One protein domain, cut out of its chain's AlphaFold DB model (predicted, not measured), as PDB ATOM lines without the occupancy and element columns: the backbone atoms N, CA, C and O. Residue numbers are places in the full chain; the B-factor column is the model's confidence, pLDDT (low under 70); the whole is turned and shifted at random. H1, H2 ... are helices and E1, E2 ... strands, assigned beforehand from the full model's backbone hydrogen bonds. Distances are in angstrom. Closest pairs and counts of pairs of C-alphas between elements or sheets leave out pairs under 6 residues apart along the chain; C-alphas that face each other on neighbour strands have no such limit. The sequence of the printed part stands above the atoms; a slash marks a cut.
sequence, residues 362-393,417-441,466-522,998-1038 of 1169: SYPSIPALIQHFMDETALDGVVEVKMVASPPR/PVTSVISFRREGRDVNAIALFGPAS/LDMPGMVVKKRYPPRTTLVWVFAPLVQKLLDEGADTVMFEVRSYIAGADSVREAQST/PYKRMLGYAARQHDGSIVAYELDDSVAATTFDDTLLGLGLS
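What this domain is: This is residues 362 to 393, 417 to 441, 466 to 522 and 998 to 1038 of the 1169 residues of an uncharacterized protein of Thanatephorus cucumeris (strain AG1-IA) (UniProt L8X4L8). One strongly twisted sheet of seven antiparallel strands curls round helix H2, and helix H1 lies beside one end of H2 on the same face, near the sheet's E6 and E7 side. The longest helix, H4, packs slantwise on the opposite face, making three layers with helices on both faces of the sheet, while the small helix H3 only grazes the sheet with its residues 515 to 519. The printed part has 155 residues, with four named helices and seven named strands in the order H1 E1 E2 E3 E4 H2 E5 H3 E6 E7 H4; the sheet's order is E4 E3 E2 E1 E5 E6 E7, and the class is mixed, helices and strands. The whole is compact, with a radius of gyration of the C-alphas of 15.4 A, and its C-alphas span 46 by 37 by 31 A.

How they stand to each other: The inner strands E1, residues 382 to 389, and E5, residues 501 to 509, are antiparallel neighbours at 164 degrees, with N 386 and O 505 2.9 A apart, within hydrogen-bond range. E2, residues 418 to 427, is the antiparallel neighbour of E1 on the other side from E5, with N 422 and O 385 at 2.9 A. E2 forms a hairpin with E3, residues 430 to 439, where N 432 and O 425 are 2.8 A apart. The edge strand E4, residues 471 to 476, is the antiparallel neighbour of E3, with 136 degrees between their N-to-C directions and with N 474 and O 436 2.8 A apart, within hydrogen-bond range. Beside E5 runs E6, residues 999 to 1008, with N 504 and O 1004 at 2.8 A. E6 forms a hairpin with the other edge strand, E7, residues 1014 to 1019, with N 1017 and O 1005 at 2.8 A. Residues 362 to 363 pair with residues 1016 to 1017 of E7, antiparallel. H2, residues 483 to 496, is on the sheet, which curls round it; its closest C-alphas to E3 are those of Leu 483 and Ala 433, 5.6 A. H1, residues 366 to 376, is on the same face, and its closest C-alphas to E7 are those of Ile 366 and Ala 1016, 5.4 A. H1 and H2 touch, H2 with residues 483 to 488 alone, at a steep tilt of 39 degrees, opposite ways; the closest C-alphas are those of Pro 367 and Val 484, 5.9 A. H4, residues 1021 to 1038, is on the opposite face from H2 at a height over the sheet of 10.2 A, over E1, E5 and E6, and runs slantwise to the strands, at 55 degrees to E1 on the local plane. Its closest C-alphas to E6 are those of Ala 1024 and Leu 1003, 5.7 A. H3, residues 513 to 521, touches no helix. In H1 and H3 every O i to N i+4 pair is within hydrogen-bond range; in H2 8 of 10 are, and in H4 12 of 14.

Where its parts are: From first to last C-alpha, E6 measures 29.3 A, E2 29.0 A, E3 27.4 A, E5 26.0 A and E1 22.6 A. H4 measures 24.7 A, H2 19.8 A and H1 15.2 A. H1 begins at C-alpha 366, (-14.227, -26.208, 43.691). E5 begins at C-alpha 501, (-12.830, -30.275, 31.786). H4 ends at C-alpha 1038, (-7.123, -26.500, 16.464).

The domain as a whole: The two C-alphas farthest apart, those of Asp 514 and Asp 1011, are 48.9 A apart. Residues 394 to 416, 442 to 465 and 523 to 997 are not printed; across these cuts C-alphas 393 and 417 are 11.2 A apart, 441 and 466 17.4 A, and 522 and 998 22.9 A. Of the links that are printed whole, E4 to H2 is short and the others are tight. The mean pLDDT of the printed part is 83.2, and 27 residues are under 70: 466 to 469, 512 to 522 and 1027 to 1038.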
ATOM      1  N   SER A 362      -4.547 -31.671  44.946       93.56
ATOM      2  CA  SER A 362      -5.970 -31.996  44.815       93.56
ATOM      3  C   SER A 362      -6.795 -31.394  45.954       93.56
ATOM      4  O   SER A 362      -6.436 -31.480  47.127       93.56
ATOM      5  N   TYR A 363      -7.933 -30.801  45.598       94.69
ATOM      6  CA  TYR A 363      -8.859 -30.147  46.516       94.69
ATOM      7  C   TYR A 363     -10.198 -30.892  46.537       94.69
ATOM      8  O   TYR A 363     -10.687 -31.319  45.486       94.69
ATOM      9  N   PRO A 364     -10.839 -31.025  47.716       92.06
ATOM     10  CA  PRO A 364     -12.061 -31.815  47.872       92.06
ATOM     11  C   PRO A 364     -13.285 -31.192  47.186       92.06
ATOM     12  O   PRO A 364     -14.313 -31.851  47.052       92.06
ATOM     13  N   SER A 365     -13.213 -29.920  46.784       93.62
ATOM     14  CA  SER A 365     -14.280 -29.226  46.065       93.62
ATOM     15  C   SER A 365     -13.747 -27.989  45.334       93.62
ATOM     16  O   SER A 365     -12.687 -27.458  45.672       93.62
ATOM     17  N   ILE A 366     -14.513 -27.487  44.360       91.69
ATOM     18  CA  ILE A 366     -14.227 -26.208  43.691       91.69
ATOM     19  C   ILE A 366     -14.158 -25.043  44.707       91.69
ATOM     20  O   ILE A 366     -13.159 -24.327  44.678       91.69
ATOM     21  N   PRO A 367     -15.110 -24.867  45.654       92.88
ATOM     22  CA  PRO A 367     -14.981 -23.883  46.734       92.88
ATOM     23  C   PRO A 367     -13.697 -23.978  47.568       92.88
ATOM     24  O   PRO A 367     -13.174 -22.942  47.963       92.88
ATOM     25  N   ALA A 368     -13.157 -25.178  47.812       92.88
ATOM     26  CA  ALA A 368     -11.911 -25.331  48.566       92.88
ATOM     27  C   ALA A 368     -10.684 -24.829  47.779       92.88
ATOM     28  O   ALA A 368      -9.863 -24.107  48.340       92.88
ATOM     29  N   LEU A 369     -10.596 -25.141  46.478       93.56
ATOM     30  CA  LEU A 369      -9.554 -24.595  45.594       93.56
ATOM     31  C   LEU A 369      -9.670 -23.066  45.464       93.56
ATOM     32  O   LEU A 369      -8.665 -22.363  45.471       93.56
ATOM     33  N   ILE A 370     -10.897 -22.537  45.390       90.44
ATOM     34  CA  ILE A 370     -11.136 -21.088  45.400       90.44
ATOM     35  C   ILE A 370     -10.632 -20.444  46.693       90.44
ATOM     36  O   ILE A 370      -9.959 -19.419  46.627       90.44
ATOM     37  N   GLN A 371     -10.990 -20.999  47.855       91.12
ATOM     38  CA  GLN A 371     -10.617 -20.411  49.139       91.12
ATOM     39  C   GLN A 371      -9.095 -20.398  49.293       91.12
ATOM     40  O   GLN A 371      -8.530 -19.346  49.569       91.12
ATOM     41  N   HIS A 372      -8.435 -21.515  48.964       91.75
ATOM     42  CA  HIS A 372      -6.976 -21.585  48.866       91.75
ATOM     43  C   HIS A 372      -6.415 -20.489  47.953       91.75
ATOM     44  O   HIS A 372      -5.550 -19.741  48.377       91.75
ATOM     45  N   PHE A 373      -6.967 -20.286  46.753       90.56
ATOM     46  CA  PHE A 373      -6.563 -19.189  45.863       90.56
ATOM     47  C   PHE A 373      -6.810 -17.775  46.435       90.56
ATOM     48  O   PHE A 373      -6.048 -16.851  46.136       90.56
ATOM     49  N   MET A 374      -7.837 -17.573  47.262       88.25
ATOM     50  CA  MET A 374      -8.075 -16.303  47.961       88.25
ATOM     51  C   MET A 374      -7.091 -16.079  49.124       88.25
ATOM     52  O   MET A 374      -6.730 -14.932  49.388       88.25
ATOM     53  N   ASP A 375      -6.617 -17.150  49.762       90.31
ATOM     54  CA  ASP A 375      -5.648 -17.112  50.864       90.31
ATOM     55  C   ASP A 375      -4.190 -17.012  50.346       90.31
ATOM     56  O   ASP A 375      -3.397 -16.213  50.846       90.31
ATOM     57  N   GLU A 376      -3.855 -17.752  49.282       88.94
ATOM     58  CA  GLU A 376      -2.575 -17.754  48.545       88.94
ATOM     59  C   GLU A 376      -2.253 -16.419  47.874       88.94
ATOM     60  O   GLU A 376      -1.086 -16.057  47.676       88.94
ATOM     61  N   THR A 377      -3.286 -15.703  47.435       83.69
ATOM     62  CA  THR A 377      -3.120 -14.353  46.913       83.69
ATOM     63  C   THR A 377      -3.153 -13.402  48.095       83.69
ATOM     64  O   THR A 377      -4.212 -13.022  48.568       83.69
ATOM     65  N   ALA A 378      -1.986 -12.966  48.564       76.94
ATOM     66  CA  ALA A 378      -1.884 -11.931  49.597       76.94
ATOM     67  C   ALA A 378      -2.060 -10.499  49.041       76.94
ATOM     68  O   ALA A 378      -1.779  -9.523  49.730       76.94
ATOM     69  N   LEU A 379      -2.455 -10.361  47.769       71.00
ATOM     70  CA  LEU A 379      -2.484  -9.087  47.055       71.00
ATOM     71  C   LEU A 379      -3.855  -8.419  47.179       71.00
ATOM     72  O   LEU A 379      -4.856  -8.962  46.705       71.00
ATOM     73  N   ASP A 380      -3.875  -7.224  47.767       75.62
ATOM     74  CA  ASP A 380      -4.987  -6.279  47.666       75.62
ATOM     75  C   ASP A 380      -5.047  -5.698  46.246       75.62
ATOM     76  O   ASP A 380      -4.111  -5.049  45.769       75.62
ATOM     77  N   GLY A 381      -6.156  -5.951  45.547       87.19
ATOM     78  CA  GLY A 381      -6.356  -5.447  44.195       87.19
ATOM     79  C   GLY A 381      -7.403  -6.189  43.376       87.19
ATOM     80  O   GLY A 381      -8.372  -6.736  43.903       87.19
ATOM     81  N   VAL A 382      -7.225  -6.157  42.057       87.19
ATOM     82  CA  VAL A 382      -8.106  -6.841  41.103       87.19
ATOM     83  C   VAL A 382      -7.661  -8.295  40.973       87.19
ATOM     84  O   VAL A 382      -6.474  -8.584  40.812       87.19
ATOM     85  N   VAL A 383      -8.626  -9.208  41.025       90.06
ATOM     86  CA  VAL A 383      -8.440 -10.624  40.710       90.06
ATOM     87  C   VAL A 383      -9.229 -10.921  39.442       90.06
ATOM     88  O   VAL A 383     -10.440 -10.733  39.395       90.06
ATOM     89  N   GLU A 384      -8.559 -11.392  38.401       91.06
ATOM     90  CA  GLU A 384      -9.193 -11.903  37.187       91.06
ATOM     91  C   GLU A 384      -9.177 -13.425  37.219       91.06
ATOM     92  O   GLU A 384      -8.156 -14.028  37.552       91.06
ATOM     93  N   VAL A 385     -10.281 -14.059  36.822       92.94
ATOM     94  CA  VAL A 385     -10.305 -15.504  36.579       92.94
ATOM     95  C   VAL A 385     -10.788 -15.792  35.166       92.94
ATOM     96  O   VAL A 385     -11.958 -15.598  34.828       92.94
ATOM     97  N   LYS A 386      -9.863 -16.270  34.335       93.25
ATOM     98  CA  LYS A 386     -10.077 -16.626  32.932       93.25
ATOM     99  C   LYS A 386     -10.267 -18.132  32.806       93.25
ATOM    100  O   LYS A 386      -9.314 -18.898  32.922       93.25
ATOM    101  N   MET A 387     -11.497 -18.551  32.538       93.06
ATOM    102  CA  MET A 387     -11.864 -19.949  32.330       93.06
ATOM    103  C   MET A 387     -11.833 -20.321  30.851       93.06
ATOM    104  O   MET A 387     -12.192 -19.532  29.971       93.06
ATOM    105  N   VAL A 388     -11.454 -21.569  30.598       92.81
ATOM    106  CA  VAL A 388     -11.446 -22.218  29.291       92.81
ATOM    107  C   VAL A 388     -12.079 -23.597  29.463       92.81
ATOM    108  O   VAL A 388     -11.457 -24.516  29.997       92.81
ATOM    109  N   ALA A 389     -13.332 -23.739  29.029       92.88
ATOM    110  CA  ALA A 389     -14.010 -25.032  29.014       92.88
ATOM    111  C   ALA A 389     -13.611 -25.841  27.772       92.88
ATOM    112  O   ALA A 389     -13.587 -25.313  26.652       92.88
ATOM    113  N   SER A 390     -13.349 -27.137  27.951       90.38
ATOM    114  CA  SER A 390     -13.234 -28.070  26.828       90.38
ATOM    115  C   SER A 390     -14.566 -28.124  26.064       90.38
ATOM    116  O   SER A 390     -15.605 -28.239  26.720       90.38
ATOM    117  N   PRO A 391     -14.584 -28.097  24.717       87.00
ATOM    118  CA  PRO A 391     -15.815 -28.299  23.957       87.00
ATOM    119  C   PRO A 391     -16.494 -29.620  24.351       87.00
ATOM    120  O   PRO A 391     -15.789 -30.630  24.454       87.00
ATOM    121  N   PRO A 392     -17.827 -29.652  24.546       83.31
ATOM    122  CA  PRO A 392     -18.503 -30.849  25.018       83.31
ATOM    123  C   PRO A 392     -18.303 -31.998  24.036       83.31
ATOM    124  O   PRO A 392     -18.482 -31.860  22.817       83.31
ATOM    125  N   ARG A 393     -17.868 -33.142  24.564       81.00
ATOM    126  CA  ARG A 393     -17.387 -34.252  23.748       81.00
ATOM    127  C   ARG A 393     -18.547 -34.919  23.022       81.00
ATOM    128  O   ARG A 393     -19.263 -35.737  23.594       81.00
ATOM    129  N   PRO A 417     -13.917 -23.716  22.034       77.94
ATOM    130  CA  PRO A 417     -13.801 -23.692  23.490       77.94
ATOM    131  C   PRO A 417     -14.509 -22.454  24.040       77.94
ATOM    132  O   PRO A 417     -14.299 -21.345  23.546       77.94
ATOM    133  N   VAL A 418     -15.330 -22.629  25.074       82.75
ATOM    134  CA  VAL A 418     -15.994 -21.491  25.717       82.75
ATOM    135  C   VAL A 418     -14.977 -20.812  26.627       82.75
ATOM    136  O   VAL A 418     -14.680 -21.286  27.723       82.75
ATOM    137  N   THR A 419     -14.423 -19.703  26.142       85.25
ATOM    138  CA  THR A 419     -13.624 -18.784  26.950       85.25
ATOM    139  C   THR A 419     -14.545 -17.797  27.662       85.25
ATOM    140  O   THR A 419     -15.476 -17.237  27.078       85.25
ATOM    141  N   SER A 420     -14.301 -17.580  28.949       86.94
ATOM    142  CA  SER A 420     -14.982 -16.554  29.744       86.94
ATOM    143  C   SER A 420     -14.017 -15.985  30.776       86.94
ATOM    144  O   SER A 420     -13.096 -16.674  31.211       86.94
ATOM    145  N   VAL A 421     -14.188 -14.717  31.133       87.50
ATOM    146  CA  VAL A 421     -13.314 -14.025  32.088       87.50
ATOM    147  C   VAL A 421     -14.204 -13.315  33.085       87.50
ATOM    148  O   VAL A 421     -15.068 -12.545  32.682       87.50
ATOM    149  N   ILE A 422     -14.019 -13.565  34.374       88.44
ATOM    150  CA  ILE A 422     -14.707 -12.807  35.420       88.44
ATOM    151  C   ILE A 422     -13.675 -11.910  36.095       88.44
ATOM    152  O   ILE A 422     -12.607 -12.390  36.479       88.44
ATOM    153  N   SER A 423     -13.991 -10.624  36.238       86.56
ATOM    154  CA  SER A 423     -13.242  -9.715  37.101       86.56
ATOM    155  C   SER A 423     -13.873  -9.655  38.489       86.56
ATOM    156  O   SER A 423     -15.097  -9.592  38.664       86.56
ATOM    157  N   PHE A 424     -13.003  -9.654  39.487       89.19
ATOM    158  CA  PHE A 424     -13.323  -9.534  40.894       89.19
ATOM    159  C   PHE A 424     -12.443  -8.445  41.509       89.19
ATOM    160  O   PHE A 424     -11.307  -8.218  41.090       89.19
ATOM    161  N   ARG A 425     -12.961  -7.776  42.530       88.06
ATOM    162  CA  ARG A 425     -12.242  -6.815  43.355       88.06
ATOM    163  C   ARG A 425     -12.025  -7.419  44.730       88.06
ATOM    164  O   ARG A 425     -12.988  -7.853  45.355       88.06
ATOM    165  N   ARG A 426     -10.796  -7.399  45.233       85.38
ATOM    166  CA  ARG A 426     -10.551  -7.603  46.658       85.38
ATOM    167  C   ARG A 426     -10.838  -6.319  47.427       85.38
ATOM    168  O   ARG A 426     -10.367  -5.246  47.052       85.38
ATOM    169  N   GLU A 427     -11.584  -6.446  48.513       84.62
ATOM    170  CA  GLU A 427     -11.874  -5.375  49.464       84.62
ATOM    171  C   GLU A 427     -11.492  -5.883  50.867       84.62
ATOM    172  O   GLU A 427     -12.336  -6.257  51.681       84.62
ATOM    173  N   GLY A 428     -10.180  -5.972  51.127       86.38
ATOM    174  CA  GLY A 428      -9.618  -6.570  52.338       86.38
ATOM    175  C   GLY A 428      -9.556  -8.099  52.256       86.38
ATOM    176  O   GLY A 428      -8.828  -8.659  51.441       86.38
ATOM    177  N   ARG A 429     -10.290  -8.816  53.116       82.38
ATOM    178  CA  ARG A 429     -10.339 -10.293  53.045       82.38
ATOM    179  C   ARG A 429     -11.349 -10.812  52.024       82.38
ATOM    180  O   ARG A 429     -11.136 -11.887  51.470       82.38
ATOM    181  N   ASP A 430     -12.401 -10.049  51.750       85.12
ATOM    182  CA  ASP A 430     -13.460 -10.458  50.835       85.12
ATOM    183  C   ASP A 430     -13.084 -10.151  49.380       85.12
ATOM    184  O   ASP A 430     -12.588  -9.069  49.055       85.12
ATOM    185  N   VAL A 431     -13.341 -11.108  48.484       87.31
ATOM    186  CA  VAL A 431     -13.162 -10.943  47.035       87.31
ATOM    187  C   VAL A 431     -14.536 -10.934  46.375       87.31
ATOM    188  O   VAL A 431     -15.224 -11.955  46.326       87.31
ATOM    189  N   ASN A 432     -14.933  -9.766  45.876       90.75
ATOM    190  CA  ASN A 432     -16.261  -9.438  45.369       90.75
ATOM    191  C   ASN A 432     -16.274  -9.430  43.836       90.75
ATOM    192  O   ASN A 432     -15.444  -8.784  43.203       90.75
ATOM    193  N   ALA A 433     -17.219 -10.125  43.210       91.19
ATOM    194  CA  ALA A 433     -17.377 -10.125  41.758       91.19
ATOM    195  C   ALA A 433     -17.843  -8.758  41.244       91.19
ATOM    196  O   ALA A 433     -18.784  -8.181  41.785       91.19
ATOM    197  N   ILE A 434     -17.213  -8.276  40.169       91.88
ATOM    198  CA  ILE A 434     -17.606  -7.044  39.475       91.88
ATOM    199  C   ILE A 434     -18.414  -7.419  38.228       91.88
ATOM    200  O   ILE A 434     -19.601  -7.105  38.120       91.88
ATOM    201  N   ALA A 435     -17.777  -8.131  37.292       91.94
ATOM    202  CA  ALA A 435     -18.325  -8.393  35.968       91.94
ATOM    203  C   ALA A 435     -17.859  -9.739  35.395       91.94
ATOM    204  O   ALA A 435     -16.672 -10.054  35.376       91.94
ATOM    205  N   LEU A 436     -18.803 -10.510  34.853       93.12
ATOM    206  CA  LEU A 436     -18.534 -11.615  33.935       93.12
ATOM    207  C   LEU A 436     -18.465 -11.040  32.522       93.12
ATOM    208  O   LEU A 436     -19.481 -10.616  31.965       93.12
ATOM    209  N   PHE A 437     -17.282 -11.088  31.930       91.12
ATOM    210  CA  PHE A 437     -17.046 -10.866  30.514       91.12
ATOM    211  C   PHE A 437     -17.101 -12.189  29.745       91.12
ATOM    212  O   PHE A 437     -16.755 -13.269  30.235       91.12
ATOM    213  N   GLY A 438     -17.453 -12.100  28.471       88.50
ATOM    214  CA  GLY A 438     -17.175 -13.166  27.519       88.50
ATOM    215  C   GLY A 438     -17.088 -12.617  26.102       88.50
ATOM    216  O   GLY A 438     -17.393 -11.442  25.892       88.50
ATOM    217  N   PRO A 439     -16.734 -13.457  25.117       85.62
ATOM    218  CA  PRO A 439     -16.743 -13.043  23.720       85.62
ATOM    219  C   PRO A 439     -18.133 -12.531  23.342       85.62
ATOM    220  O   PRO A 439     -19.137 -13.165  23.712       85.62
ATOM    221  N   ALA A 440     -18.185 -11.408  22.621       78.06
ATOM    222  CA  ALA A 440     -19.412 -10.874  22.043       78.06
ATOM    223  C   ALA A 440     -20.185 -11.999  21.343       78.06
ATOM    224  O   ALA A 440     -19.675 -12.671  20.443       78.06
ATOM    225  N   SER A 441     -21.422 -12.238  21.780       73.00
ATOM    226  CA  SER A 441     -22.301 -13.206  21.134       73.00
ATOM    227  C   SER A 441     -22.654 -12.683  19.749       73.00
ATOM    228  O   SER A 441     -23.445 -11.748  19.635       73.00
ATOM    229  N   LEU A 466      -6.237 -11.223  15.042       40.28
ATOM    230  CA  LEU A 466      -5.712 -11.051  16.403       40.28
ATOM    231  C   LEU A 466      -6.585 -10.120  17.255       40.28
ATOM    232  O   LEU A 466      -6.365 -10.035  18.462       40.28
ATOM    233  N   ASP A 467      -7.572  -9.461  16.644       46.78
ATOM    234  CA  ASP A 467      -8.633  -8.740  17.341       46.78
ATOM    235  C   ASP A 467      -9.455  -9.742  18.170       46.78
ATOM    236  O   ASP A 467     -10.303 -10.484  17.661       46.78
ATOM    237  N   MET A 468      -9.100  -9.852  19.454       54.22
ATOM    238  CA  MET A 468      -9.720 -10.769  20.408       54.22
ATOM    239  C   MET A 468     -11.230 -10.508  20.426       54.22
ATOM    240  O   MET A 468     -11.621  -9.376  20.707       54.22
ATOM    241  N   PRO A 469     -12.087 -11.514  20.149       66.38
ATOM    242  CA  PRO A 469     -13.498 -11.297  19.836       66.38
ATOM    243  C   PRO A 469     -14.176 -10.514  20.958       66.38
ATOM    244  O   PRO A 469     -14.358 -11.057  22.051       66.38
ATOM    245  N   GLY A 470     -14.494  -9.246  20.659       79.44
ATOM    246  CA  GLY A 470     -14.635  -8.165  21.638       79.44
ATOM    247  C   GLY A 470     -15.288  -8.611  22.939       79.44
ATOM    248  O   GLY A 470     -16.424  -9.091  22.938       79.44
ATOM    249  N   MET A 471     -14.553  -8.510  24.046       83.44
ATOM    250  CA  MET A 471     -15.048  -8.970  25.339       83.44
ATOM    251  C   MET A 471     -16.083  -7.987  25.879       83.44
ATOM    252  O   MET A 471     -15.757  -6.876  26.279       83.44
ATOM    253  N   VAL A 472     -17.339  -8.423  25.897       88.81
ATOM    254  CA  VAL A 472     -18.476  -7.639  26.388       88.81
ATOM    255  C   VAL A 472     -18.852  -8.135  27.780       88.81
ATOM    256  O   VAL A 472     -18.826  -9.343  28.049       88.81
ATOM    257  N   VAL A 473     -19.230  -7.209  28.663       90.75
ATOM    258  CA  VAL A 473     -19.815  -7.530  29.968       90.75
ATOM    259  C   VAL A 473     -21.150  -8.242  29.752       90.75
ATOM    260  O   VAL A 473     -22.132  -7.649  29.317       90.75
ATOM    261  N   LYS A 474     -21.191  -9.541  30.058       92.31
ATOM    262  CA  LYS A 474     -22.398 -10.377  29.967       92.31
ATOM    263  C   LYS A 474     -23.259 -10.288  31.220       92.31
ATOM    264  O   LYS A 474     -24.461 -10.520  31.148       92.31
ATOM    265  N   LYS A 475     -22.649  -9.985  32.369       94.12
ATOM    266  CA  LYS A 475     -23.345  -9.777  33.642       94.12
ATOM    267  C   LYS A 475     -22.496  -8.934  34.588       94.12
ATOM    268  O   LYS A 475     -21.367  -9.314  34.884       94.12
ATOM    269  N   ARG A 476     -23.064  -7.844  35.107       92.19
ATOM    270  CA  ARG A 476     -22.566  -7.148  36.304       92.19
ATOM    271  C   ARG A 476     -23.151  -7.829  37.548       92.19
ATOM    272  O   ARG A 476     -24.288  -8.304  37.507       92.19
ATOM    273  N   TYR A 477     -22.378  -7.920  38.624       92.94
ATOM    274  CA  TYR A 477     -22.817  -8.519  39.889       92.94
ATOM    275  C   TYR A 477     -23.099  -7.429  40.933       92.94
ATOM    276  O   TYR A 477     -22.456  -6.381  40.902       92.94
ATOM    277  N   PRO A 478     -24.051  -7.643  41.862       91.31
ATOM    278  CA  PRO A 478     -24.228  -6.747  42.999       91.31
ATOM    279  C   PRO A 478     -22.938  -6.632  43.831       91.31
ATOM    280  O   PRO A 478     -22.241  -7.643  44.000       91.31
ATOM    281  N   PRO A 479     -22.641  -5.458  44.419       86.25
ATOM    282  CA  PRO A 479     -21.570  -5.323  45.402       86.25
ATOM    283  C   PRO A 479     -21.687  -6.384  46.504       86.25
ATOM    284  O   PRO A 479     -22.795  -6.745  46.902       86.25
ATOM    285  N   ARG A 480     -20.546  -6.869  47.012       87.06
ATOM    286  CA  ARG A 480     -20.449  -7.954  48.015       87.06
ATOM    287  C   ARG A 480     -20.876  -9.357  47.547       87.06
ATOM    288  O   ARG A 480     -20.975 -10.266  48.368       87.06
ATOM    289  N   THR A 481     -21.093  -9.588  46.248       91.62
ATOM    290  CA  THR A 481     -21.265 -10.961  45.732       91.62
ATOM    291  C   THR A 481     -19.910 -11.675  45.728       91.62
ATOM    292  O   THR A 481     -19.102 -11.427  44.834       91.62
ATOM    293  N   THR A 482     -19.626 -12.541  46.707       90.31
ATOM    294  CA  THR A 482     -18.276 -13.129  46.828       90.31
ATOM    295  C   THR A 482     -17.934 -14.084  45.676       90.31
ATOM    296  O   THR A 482     -18.808 -14.718  45.074       90.31
ATOM    297  N   LEU A 483     -16.639 -14.201  45.369       88.44
ATOM    298  CA  LEU A 483     -16.103 -14.970  44.244       88.44
ATOM    299  C   LEU A 483     -16.579 -16.432  44.244       88.44
ATOM    300  O   LEU A 483     -16.963 -16.941  43.190       88.44
ATOM    301  N   VAL A 484     -16.653 -17.078  45.416       91.00
ATOM    302  CA  VAL A 484     -17.142 -18.464  45.573       91.00
ATOM    303  C   VAL A 484     -18.568 -18.631  45.031       91.00
ATOM    304  O   VAL A 484     -18.825 -19.565  44.267       91.00
ATOM    305  N   TRP A 485     -19.479 -17.709  45.369       92.06
ATOM    306  CA  TRP A 485     -20.888 -17.746  44.950       92.06
ATOM    307  C   TRP A 485     -21.086 -17.545  43.446       92.06
ATOM    308  O   TRP A 485     -22.084 -18.001  42.893       92.06
ATOM    309  N   VAL A 486     -20.154 -16.870  42.770       92.75
ATOM    310  CA  VAL A 486     -20.212 -16.661  41.317       92.75
ATOM    311  C   VAL A 486     -19.535 -17.795  40.558       92.75
ATOM    312  O   VAL A 486     -20.072 -18.294  39.568       92.75
ATOM    313  N   PHE A 487     -18.347 -18.188  41.006       91.94
ATOM    314  CA  PHE A 487     -17.461 -19.058  40.251       91.94
ATOM    315  C   PHE A 487     -17.870 -20.532  40.339       91.94
ATOM    316  O   PHE A 487     -17.935 -21.205  39.309       91.94
ATOM    317  N   ALA A 488     -18.206 -21.036  41.534       92.25
ATOM    318  CA  ALA A 488     -18.541 -22.450  41.697       92.25
ATOM    319  C   ALA A 488     -19.789 -22.868  40.883       92.25
ATOM    320  O   ALA A 488     -19.690 -23.860  40.156       92.25
ATOM    321  N   PRO A 489     -20.913 -22.113  40.870       94.06
ATOM    322  CA  PRO A 489     -22.056 -22.436  40.011       94.06
ATOM    323  C   PRO A 489     -21.763 -22.312  38.511       94.06
ATOM    324  O   PRO A 489     -22.403 -22.989  37.711       94.06
ATOM    325  N   LEU A 490     -20.809 -21.464  38.108       94.38
ATOM    326  CA  LEU A 490     -20.468 -21.273  36.696       94.38
ATOM    327  C   LEU A 490     -19.563 -22.395  36.167       94.38
ATOM    328  O   LEU A 490     -19.815 -22.902  35.076       94.38
ATOM    329  N   VAL A 491     -18.579 -22.859  36.947       93.88
ATOM    330  CA  VAL A 491     -17.807 -24.069  36.606       93.88
ATOM    331  C   VAL A 491     -18.694 -25.312  36.640       93.88
ATOM    332  O   VAL A 491     -18.634 -26.116  35.712       93.88
ATOM    333  N   GLN A 492     -19.570 -25.436  37.645       93.69
ATOM    334  CA  GLN A 492     -20.585 -26.491  37.708       93.69
ATOM    335  C   GLN A 492     -21.436 -26.505  36.431       93.69
ATOM    336  O   GLN A 492     -21.498 -27.523  35.748       93.69
ATOM    337  N   LYS A 493     -21.990 -25.348  36.039       94.25
ATOM    338  CA  LYS A 493     -22.773 -25.200  34.808       94.25
ATOM    339  C   LYS A 493     -21.999 -25.629  33.556       94.25
ATOM    340  O   LYS A 493     -22.567 -26.336  32.735       94.25
ATOM    341  N   LEU A 494     -20.728 -25.251  33.403       93.50
ATOM    342  CA  LEU A 494     -19.915 -25.664  32.246       93.50
ATOM    343  C   LEU A 494     -19.698 -27.191  32.203       93.50
ATOM    344  O   LEU A 494     -19.759 -27.795  31.131       93.50
ATOM    345  N   LEU A 495     -19.496 -27.826  33.363       93.56
ATOM    346  CA  LEU A 495     -19.371 -29.284  33.495       93.56
ATOM    347  C   LEU A 495     -20.720 -30.017  33.321       93.56
ATOM    348  O   LEU A 495     -20.731 -31.199  32.966       93.56
ATOM    349  N   ASP A 496     -21.856 -29.354  33.560       93.25
ATOM    350  CA  ASP A 496     -23.214 -29.869  33.308       93.25
ATOM    351  C   ASP A 496     -23.667 -29.653  31.849       93.25
ATOM    352  O   ASP A 496     -24.348 -30.506  31.283       93.25
ATOM    353  N   GLU A 497     -23.205 -28.584  31.187       93.44
ATOM    354  CA  GLU A 497     -23.301 -28.368  29.728       93.44
ATOM    355  C   GLU A 497     -22.411 -29.343  28.920       93.44
ATOM    356  O   GLU A 497     -22.403 -29.325  27.687       93.44
ATOM    357  N   GLY A 498     -21.703 -30.245  29.609       92.19
ATOM    358  CA  GLY A 498     -21.014 -31.394  29.029       92.19
ATOM    359  C   GLY A 498     -19.535 -31.175  28.718       92.19
ATOM    360  O   GLY A 498     -18.963 -31.987  27.989       92.19
ATOM    361  N   ALA A 499     -18.907 -30.110  29.227       92.62
ATOM    362  CA  ALA A 499     -17.452 -29.997  29.184       92.62
ATOM    363  C   ALA A 499     -16.820 -31.137  30.004       92.62
ATOM    364  O   ALA A 499     -17.127 -31.295  31.184       92.62
ATOM    365  N   ASP A 500     -15.912 -31.908  29.394       90.88
ATOM    366  CA  ASP A 500     -15.116 -32.922  30.105       90.88
ATOM    367  C   ASP A 500     -14.258 -32.245  31.203       90.88
ATOM    368  O   ASP A 500     -14.074 -32.793  32.296       90.88
ATOM    369  N   THR A 501     -13.731 -31.044  30.914       92.69
ATOM    370  CA  THR A 501     -12.830 -30.275  31.786       92.69
ATOM    371  C   THR A 501     -13.047 -28.757  31.689       92.69
ATOM    372  O   THR A 501     -13.456 -28.218  30.654       92.69
ATOM    373  N   VAL A 502     -12.711 -28.043  32.767       94.75
ATOM    374  CA  VAL A 502     -12.628 -26.578  32.830       94.75
ATOM    375  C   VAL A 502     -11.276 -26.193  33.430       94.75
ATOM    376  O   VAL A 502     -11.031 -26.388  34.620       94.75
ATOM    377  N   MET A 503     -10.389 -25.632  32.608       94.94
ATOM    378  CA  MET A 503      -9.168 -24.976  33.087       94.94
ATOM    379  C   MET A 503      -9.474 -23.528  33.453       94.94
ATOM    380  O   MET A 503     -10.284 -22.886  32.780       94.94
ATOM    381  N   PHE A 504      -8.810 -22.986  34.471       94.50
ATOM    382  CA  PHE A 504      -8.950 -21.582  34.831       94.50
ATOM    383  C   PHE A 504      -7.658 -20.952  35.349       94.50
ATOM    384  O   PHE A 504      -7.004 -21.454  36.256       94.50
ATOM    385  N   GLU A 505      -7.305 -19.821  34.749       93.50
ATOM    386  CA  GLU A 505      -6.163 -18.983  35.100       93.50
ATOM    387  C   GLU A 505      -6.641 -17.885  36.056       93.50
ATOM    388  O   GLU A 505      -7.433 -17.031  35.655       93.50
ATOM    389  N   VAL A 506      -6.170 -17.910  37.303       92.62
ATOM    390  CA  VAL A 506      -6.339 -16.815  38.265       92.62
ATOM    391  C   VAL A 506      -5.143 -15.878  38.138       92.62
ATOM    392  O   VAL A 506      -3.993 -16.320  38.172       92.62
ATOM    393  N   ARG A 507      -5.404 -14.578  38.018       92.19
ATOM    394  CA  ARG A 507      -4.393 -13.521  38.077       92.19
ATOM    395  C   ARG A 507      -4.786 -12.540  39.161       92.19
ATOM    396  O   ARG A 507      -5.863 -11.959  39.093       92.19
ATOM    397  N   SER A 508      -3.919 -12.354  40.145       90.56
ATOM    398  CA  SER A 508      -4.074 -11.296  41.146       90.56
ATOM    399  C   SER A 508      -3.066 -10.194  40.854       90.56
ATOM    400  O   SER A 508      -1.857 -10.432  40.845       90.56
ATOM    401  N   TYR A 509      -3.571  -8.999  40.569       86.94
ATOM    402  CA  TYR A 509      -2.761  -7.827  40.269       86.94
ATOM    403  C   TYR A 509      -2.601  -7.008  41.543       86.94
ATOM    404  O   TYR A 509      -3.584  -6.747  42.239       86.94
ATOM    405  N   ILE A 510      -1.376  -6.556  41.822       81.50
ATOM    406  CA  ILE A 510      -1.160  -5.531  42.843       81.50
ATOM    407  C   ILE A 510      -1.865  -4.269  42.346       81.50
ATOM    408  O   ILE A 510      -1.426  -3.668  41.361       81.50
ATOM    409  N   ALA A 511      -2.959  -3.865  42.990       71.62
ATOM    410  CA  ALA A 511      -3.572  -2.595  42.643       71.62
ATOM    411  C   ALA A 511      -2.704  -1.475  43.224       71.62
ATOM    412  O   ALA A 511      -2.679  -1.247  44.433       71.62
ATOM    413  N   GLY A 512      -1.973  -0.778  42.349       66.00
ATOM    414  CA  GLY A 512      -1.351   0.493  42.709       66.00
ATOM    415  C   GLY A 512      -2.407   1.429  43.302       66.00
ATOM    416  O   GLY A 512      -3.568   1.383  42.895       66.00
ATOM    417  N   ALA A 513      -2.029   2.259  44.275       53.16
ATOM    418  CA  ALA A 513      -2.987   3.050  45.055       53.16
ATOM    419  C   ALA A 513      -3.963   3.862  44.176       53.16
ATOM    420  O   ALA A 513      -5.149   3.975  44.490       53.16
ATOM    421  N   ASP A 514      -3.479   4.350  43.033       56.41
ATOM    422  CA  ASP A 514      -4.264   5.083  42.046       56.41
ATOM    423  C   ASP A 514      -5.330   4.210  41.362       56.41
ATOM    424  O   ASP A 514      -6.463   4.661  41.218       56.41
ATOM    425  N   SER A 515      -5.042   2.944  41.029       57.66
ATOM    426  CA  SER A 515      -6.027   2.046  40.405       57.66
ATOM    427  C   SER A 515      -7.088   1.546  41.391       57.66
ATOM    428  O   SER A 515      -8.238   1.337  41.000       57.66
ATOM    429  N   VAL A 516      -6.760   1.434  42.688       54.34
ATOM    430  CA  VAL A 516      -7.778   1.233  43.740       54.34
ATOM    431  C   VAL A 516      -8.739   2.422  43.759       54.34
ATOM    432  O   VAL A 516      -9.956   2.229  43.758       54.34
ATOM    433  N   ARG A 517      -8.199   3.645  43.734       54.81
ATOM    434  CA  ARG A 517      -8.963   4.898  43.784       54.81
ATOM    435  C   ARG A 517      -9.804   5.127  42.523       54.81
ATOM    436  O   ARG A 517     -10.963   5.525  42.631       54.81
ATOM    437  N   GLU A 518      -9.261   4.818  41.351       58.84
ATOM    438  CA  GLU A 518      -9.934   4.865  40.048       58.84
ATOM    439  C   GLU A 518     -11.124   3.890  40.023       58.84
ATOM    440  O   GLU A 518     -12.267   4.310  39.843       58.84
ATOM    441  N   ALA A 519     -10.901   2.617  40.378       54.28
ATOM    442  CA  ALA A 519     -11.963   1.614  40.477       54.28
ATOM    443  C   ALA A 519     -12.954   1.858  41.636       54.28
ATOM    444  O   ALA A 519     -14.030   1.266  41.669       54.28
ATOM    445  N   GLN A 520     -12.618   2.672  42.645       53.75
ATOM    446  CA  GLN A 520     -13.579   3.155  43.657       53.75
ATOM    447  C   GLN A 520     -14.423   4.318  43.121       53.75
ATOM    448  O   GLN A 520     -15.608   4.407  43.434       53.75
ATOM    449  N   SER A 521     -13.839   5.170  42.280       52.28
ATOM    450  CA  SER A 521     -14.527   6.311  41.673       52.28
ATOM    451  C   SER A 521     -15.573   5.850  40.652       52.28
ATOM    452  O   SER A 521     -16.721   6.275  40.736       52.28
ATOM    453  N   THR A 522     -15.239   4.894  39.776       53.25
ATOM    454  CA  THR A 522     -16.170   4.334  38.766       53.25
ATOM    455  C   THR A 522     -17.272   3.427  39.333       53.25
ATOM    456  O   THR A 522     -18.166   3.012  38.598       53.25
ATOM    457  N   PRO A 998       2.909  -6.569  37.270       73.94
ATOM    458  CA  PRO A 998       3.258  -7.795  37.982       73.94
ATOM    459  C   PRO A 998       2.008  -8.405  38.643       73.94
ATOM    460  O   PRO A 998       1.341  -7.755  39.450       73.94
ATOM    461  N   TYR A 999       1.710  -9.665  38.318       81.56
ATOM    462  CA  TYR A 999       0.611 -10.436  38.905       81.56
ATOM    463  C   TYR A 999       1.094 -11.796  39.417       81.56
ATOM    464  O   TYR A 999       1.942 -12.429  38.786       81.56
ATOM    465  N   LYS A1000       0.517 -12.289  40.523       87.44
ATOM    466  CA  LYS A1000       0.622 -13.717  40.864       87.44
ATOM    467  C   LYS A1000      -0.382 -14.476  39.997       87.44
ATOM    468  O   LYS A1000      -1.590 -14.231  40.085       87.44
ATOM    469  N   ARG A1001       0.143 -15.354  39.138       90.19
ATOM    470  CA  ARG A1001      -0.606 -16.335  38.342       90.19
ATOM    471  C   ARG A1001      -0.819 -17.575  39.209       90.19
ATOM    472  O   ARG A1001       0.083 -17.956  39.938       90.19
ATOM    473  N   MET A1002      -1.987 -18.196  39.120       92.12
ATOM    474  CA  MET A1002      -2.244 -19.551  39.621       92.12
ATOM    475  C   MET A1002      -3.183 -20.237  38.632       92.12
ATOM    476  O   MET A1002      -3.945 -19.561  37.932       92.12
ATOM    477  N   LEU A1003      -3.138 -21.563  38.535       94.50
ATOM    478  CA  LEU A1003      -3.867 -22.283  37.493       94.50
ATOM    479  C   LEU A1003      -4.628 -23.476  38.058       94.50
ATOM    480  O   LEU A1003      -4.052 -24.490  38.440       94.50
ATOM    481  N   GLY A1004      -5.949 -23.327  38.094       94.94
ATOM    482  CA  GLY A1004      -6.888 -24.357  38.498       94.94
ATOM    483  C   GLY A1004      -7.331 -25.231  37.325       94.94
ATOM    484  O   GLY A1004      -7.424 -24.795  36.173       94.94
ATOM    485  N   TYR A1005      -7.652 -26.479  37.635       95.00
ATOM    486  CA  TYR A1005      -8.213 -27.460  36.718       95.00
ATOM    487  C   TYR A1005      -9.346 -28.205  37.427       95.00
ATOM    488  O   TYR A1005      -9.119 -28.918  38.402       95.00
ATOM    489  N   ALA A1006     -10.575 -28.033  36.943       95.94
ATOM    490  CA  ALA A1006     -11.740 -28.780  37.397       95.94
ATOM    491  C   ALA A1006     -12.152 -29.803  36.332       95.94
ATOM    492  O   ALA A1006     -12.222 -29.482  35.144       95.94
ATOM    493  N   ALA A1007     -12.443 -31.034  36.746       95.00
ATOM    494  CA  ALA A1007     -12.882 -32.095  35.845       95.00
ATOM    495  C   ALA A1007     -13.895 -33.018  36.524       95.00
ATOM    496  O   ALA A1007     -13.829 -33.250  37.736       95.00
ATOM    497  N   ARG A1008     -14.811 -33.578  35.727       93.06
ATOM    498  CA  ARG A1008     -15.745 -34.598  36.207       93.06
ATOM    499  C   ARG A1008     -15.079 -35.978  36.174       93.06
ATOM    500  O   ARG A1008     -14.539 -36.391  35.149       93.06
ATOM    501  N   GLN A1009     -15.122 -36.694  37.291       91.00
ATOM    502  CA  GLN A1009     -14.690 -38.087  37.388       91.00
ATOM    503  C   GLN A1009     -15.707 -39.052  36.755       91.00
ATOM    504  O   GLN A1009     -16.842 -38.695  36.439       91.00
ATOM    505  N   HIS A1010     -15.308 -40.317  36.598       87.38
ATOM    506  CA  HIS A1010     -16.162 -41.374  36.045       87.38
ATOM    507  C   HIS A1010     -17.361 -41.767  36.928       87.38
ATOM    508  O   HIS A1010     -18.302 -42.363  36.409       87.38
ATOM    509  N   ASP A1011     -17.350 -41.434  38.221       90.88
ATOM    510  CA  ASP A1011     -18.492 -41.590  39.136       90.88
ATOM    511  C   ASP A1011     -19.470 -40.394  39.092       90.88
ATOM    512  O   ASP A1011     -20.516 -40.421  39.734       90.88
ATOM    513  N   GLY A1012     -19.147 -39.350  38.321       89.19
ATOM    514  CA  GLY A1012     -19.919 -38.114  38.217       89.19
ATOM    515  C   GLY A1012     -19.516 -37.018  39.208       89.19
ATOM    516  O   GLY A1012     -19.972 -35.882  39.032       89.19
ATOM    517  N   SER A1013     -18.652 -37.321  40.189       91.94
ATOM    518  CA  SER A1013     -18.078 -36.340  41.117       91.94
ATOM    519  C   SER A1013     -17.189 -35.332  40.383       91.94
ATOM    520  O   SER A1013     -16.773 -35.556  39.243       91.94
ATOM    521  N   ILE A1014     -16.907 -34.194  41.014       93.50
ATOM    522  CA  ILE A1014     -16.069 -33.142  40.433       93.50
ATOM    523  C   ILE A1014     -14.871 -32.921  41.344       93.50
ATOM    524  O   ILE A1014     -15.027 -32.576  42.514       93.50
ATOM    525  N   VAL A1015     -13.681 -33.100  40.780       94.56
ATOM    526  CA  VAL A1015     -12.408 -32.826  41.450       94.56
ATOM    527  C   VAL A1015     -11.800 -31.544  40.920       94.56
ATOM    528  O   VAL A1015     -11.848 -31.258  39.721       94.56
ATOM    529  N   ALA A1016     -11.221 -30.791  41.845       95.00
ATOM    530  CA  ALA A1016     -10.501 -29.561  41.593       95.00
ATOM    531  C   ALA A1016      -9.016 -29.797  41.895       95.00
ATOM    532  O   ALA A1016      -8.680 -30.399  42.913       95.00
ATOM    533  N   TYR A1017      -8.139 -29.335  41.014       95.00
ATOM    534  CA  TYR A1017      -6.691 -29.427  41.164       95.00
ATOM    535  C   TYR A1017      -6.044 -28.065  40.930       95.00
ATOM    536  O   TYR A1017      -6.464 -27.321  40.042       95.00
ATOM    537  N   GLU A1018      -4.995 -27.774  41.683       95.06
ATOM    538  CA  GLU A1018      -4.053 -26.687  41.434       95.06
ATOM    539  C   GLU A1018      -2.853 -27.223  40.649       95.06
ATOM    540  O   GLU A1018      -2.305 -28.272  40.983       95.06
ATOM    541  N   LEU A1019      -2.436 -26.516  39.602       92.06
ATOM    542  CA  LEU A1019      -1.233 -26.826  38.838       92.06
ATOM    543  C   LEU A1019      -0.062 -25.981  39.359       92.06
ATOM    544  O   LEU A1019      -0.121 -24.756  39.275       92.06
ATOM    545  N   ASP A1020       1.007 -26.643  39.814       89.12
ATOM    546  CA  ASP A1020       2.324 -26.047  40.103       89.12
ATOM    547  C   ASP A1020       2.768 -25.082  38.985       89.12
ATOM    548  O   ASP A1020       2.562 -25.376  37.807       89.12
ATOM    549  N   ASP A1021       3.414 -23.959  39.320       83.44
ATOM    550  CA  ASP A1021       3.780 -22.898  38.365       83.44
ATOM    551  C   ASP A1021       4.539 -23.400  37.116       83.44
ATOM    552  O   ASP A1021       4.320 -22.911  36.000       83.44
ATOM    553  N   SER A1022       5.394 -24.420  37.258       81.06
ATOM    554  CA  SER A1022       6.144 -25.017  36.142       81.06
ATOM    555  C   SER A1022       5.257 -25.856  35.208       81.06
ATOM    556  O   SER A1022       5.470 -25.914  33.985       81.06
ATOM    557  N   VAL A1023       4.215 -26.478  35.766       81.06
ATOM    558  CA  VAL A1023       3.160 -27.184  35.033       81.06
ATOM    559  C   VAL A1023       2.216 -26.177  34.390       81.06
ATOM    560  O   VAL A1023       1.975 -26.257  33.186       81.06
ATOM    561  N   ALA A1024       1.724 -25.225  35.178       78.31
ATOM    562  CA  ALA A1024       0.804 -24.158  34.823       78.31
ATOM    563  C   ALA A1024       1.279 -23.367  33.600       78.31
ATOM    564  O   ALA A1024       0.566 -23.318  32.592       78.31
ATOM    565  N   ALA A1025       2.499 -22.820  33.659       72.31
ATOM    566  CA  ALA A1025       3.070 -22.002  32.595       72.31
ATOM    567  C   ALA A1025       3.069 -22.731  31.248       72.31
ATOM    568  O   ALA A1025       2.597 -22.196  30.250       72.31
ATOM    569  N   THR A1026       3.527 -23.985  31.221       76.31
ATOM    570  CA  THR A1026       3.564 -24.748  29.966       76.31
ATOM    571  C   THR A1026       2.190 -25.263  29.542       76.31
ATOM    572  O   THR A1026       1.876 -25.225  28.361       76.31
ATOM    573  N   THR A1027       1.349 -25.715  30.475       69.38
ATOM    574  CA  THR A1027       0.093 -26.414  30.152       69.38
ATOM    575  C   THR A1027      -1.005 -25.454  29.700       69.38
ATOM    576  O   THR A1027      -1.764 -25.795  28.793       69.38
ATOM    577  N   PHE A1028      -1.104 -24.254  30.277       66.75
ATOM    578  CA  PHE A1028      -2.078 -23.262  29.811       66.75
ATOM    579  C   PHE A1028      -1.679 -22.663  28.462       66.75
ATOM    580  O   PHE A1028      -2.533 -22.502  27.591       66.75
ATOM    581  N   ASP A1029      -0.389 -22.419  28.252       67.31
ATOM    582  CA  ASP A1029       0.118 -21.889  26.992       67.31
ATOM    583  C   ASP A1029       0.026 -22.961  25.879       67.31
ATOM    584  O   ASP A1029      -0.500 -22.665  24.806       67.31
ATOM    585  N   ASP A1030       0.363 -24.232  26.153       65.44
ATOM    586  CA  ASP A1030       0.085 -25.376  25.258       65.44
ATOM    587  C   ASP A1030      -1.420 -25.564  24.994       65.44
ATOM    588  O   ASP A1030      -1.802 -26.026  23.917       65.44
ATOM    589  N   THR A1031      -2.296 -25.195  25.935       63.66
ATOM    590  CA  THR A1031      -3.754 -25.284  25.754       63.66
ATOM    591  C   THR A1031      -4.288 -24.130  24.910       63.66
ATOM    592  O   THR A1031      -5.044 -24.378  23.974       63.66
ATOM    593  N   LEU A1032      -3.866 -22.882  25.139       61.28
ATOM    594  CA  LEU A1032      -4.238 -21.752  24.279       61.28
ATOM    595  C   LEU A1032      -3.671 -21.908  22.861       61.28
ATOM    596  O   LEU A1032      -4.404 -21.724  21.888       61.28
ATOM    597  N   LEU A1033      -2.405 -22.313  22.728       55.47
ATOM    598  CA  LEU A1033      -1.793 -22.636  21.439       55.47
ATOM    599  C   LEU A1033      -2.449 -23.867  20.807       55.47
ATOM    600  O   LEU A1033      -2.702 -23.870  19.607       55.47
ATOM    601  N   GLY A1034      -2.782 -24.895  21.588       54.50
ATOM    602  CA  GLY A1034      -3.477 -26.092  21.121       54.50
ATOM    603  C   GLY A1034      -4.873 -25.787  20.581       54.50
ATOM    604  O   GLY A1034      -5.226 -26.252  19.498       54.50
ATOM    605  N   LEU A1035      -5.642 -24.952  21.281       53.66
ATOM    606  CA  LEU A1035      -6.973 -24.509  20.870       53.66
ATOM    607  C   LEU A1035      -6.906 -23.562  19.661       53.66
ATOM    608  O   LEU A1035      -7.623 -23.788  18.684       53.66
ATOM    609  N   GLY A1036      -6.000 -22.578  19.665       41.84
ATOM    610  CA  GLY A1036      -5.772 -21.671  18.534       41.84
ATOM    611  C   GLY A1036      -5.259 -22.384  17.278       41.84
ATOM    612  O   GLY A1036      -5.693 -22.095  16.165       41.84
ATOM    613  N   LEU A1037      -4.398 -23.393  17.428       38.09
ATOM    614  CA  LEU A1037      -3.991 -24.247  16.313       38.09
ATOM    615  C   LEU A1037      -5.109 -25.213  15.900       38.09
ATOM    616  O   LEU A1037      -5.221 -25.511  14.711       38.09
ATOM    617  N   SER A1038      -5.970 -25.665  16.820       39.16
ATOM    618  CA  SER A1038      -7.123 -26.500  16.464       39.16
ATOM    619  C   SER A1038      -8.079 -25.749  15.532       39.16
ATOM    620  O   SER A1038      -8.429 -26.284  14.477       39.16
TER     621      SER A1038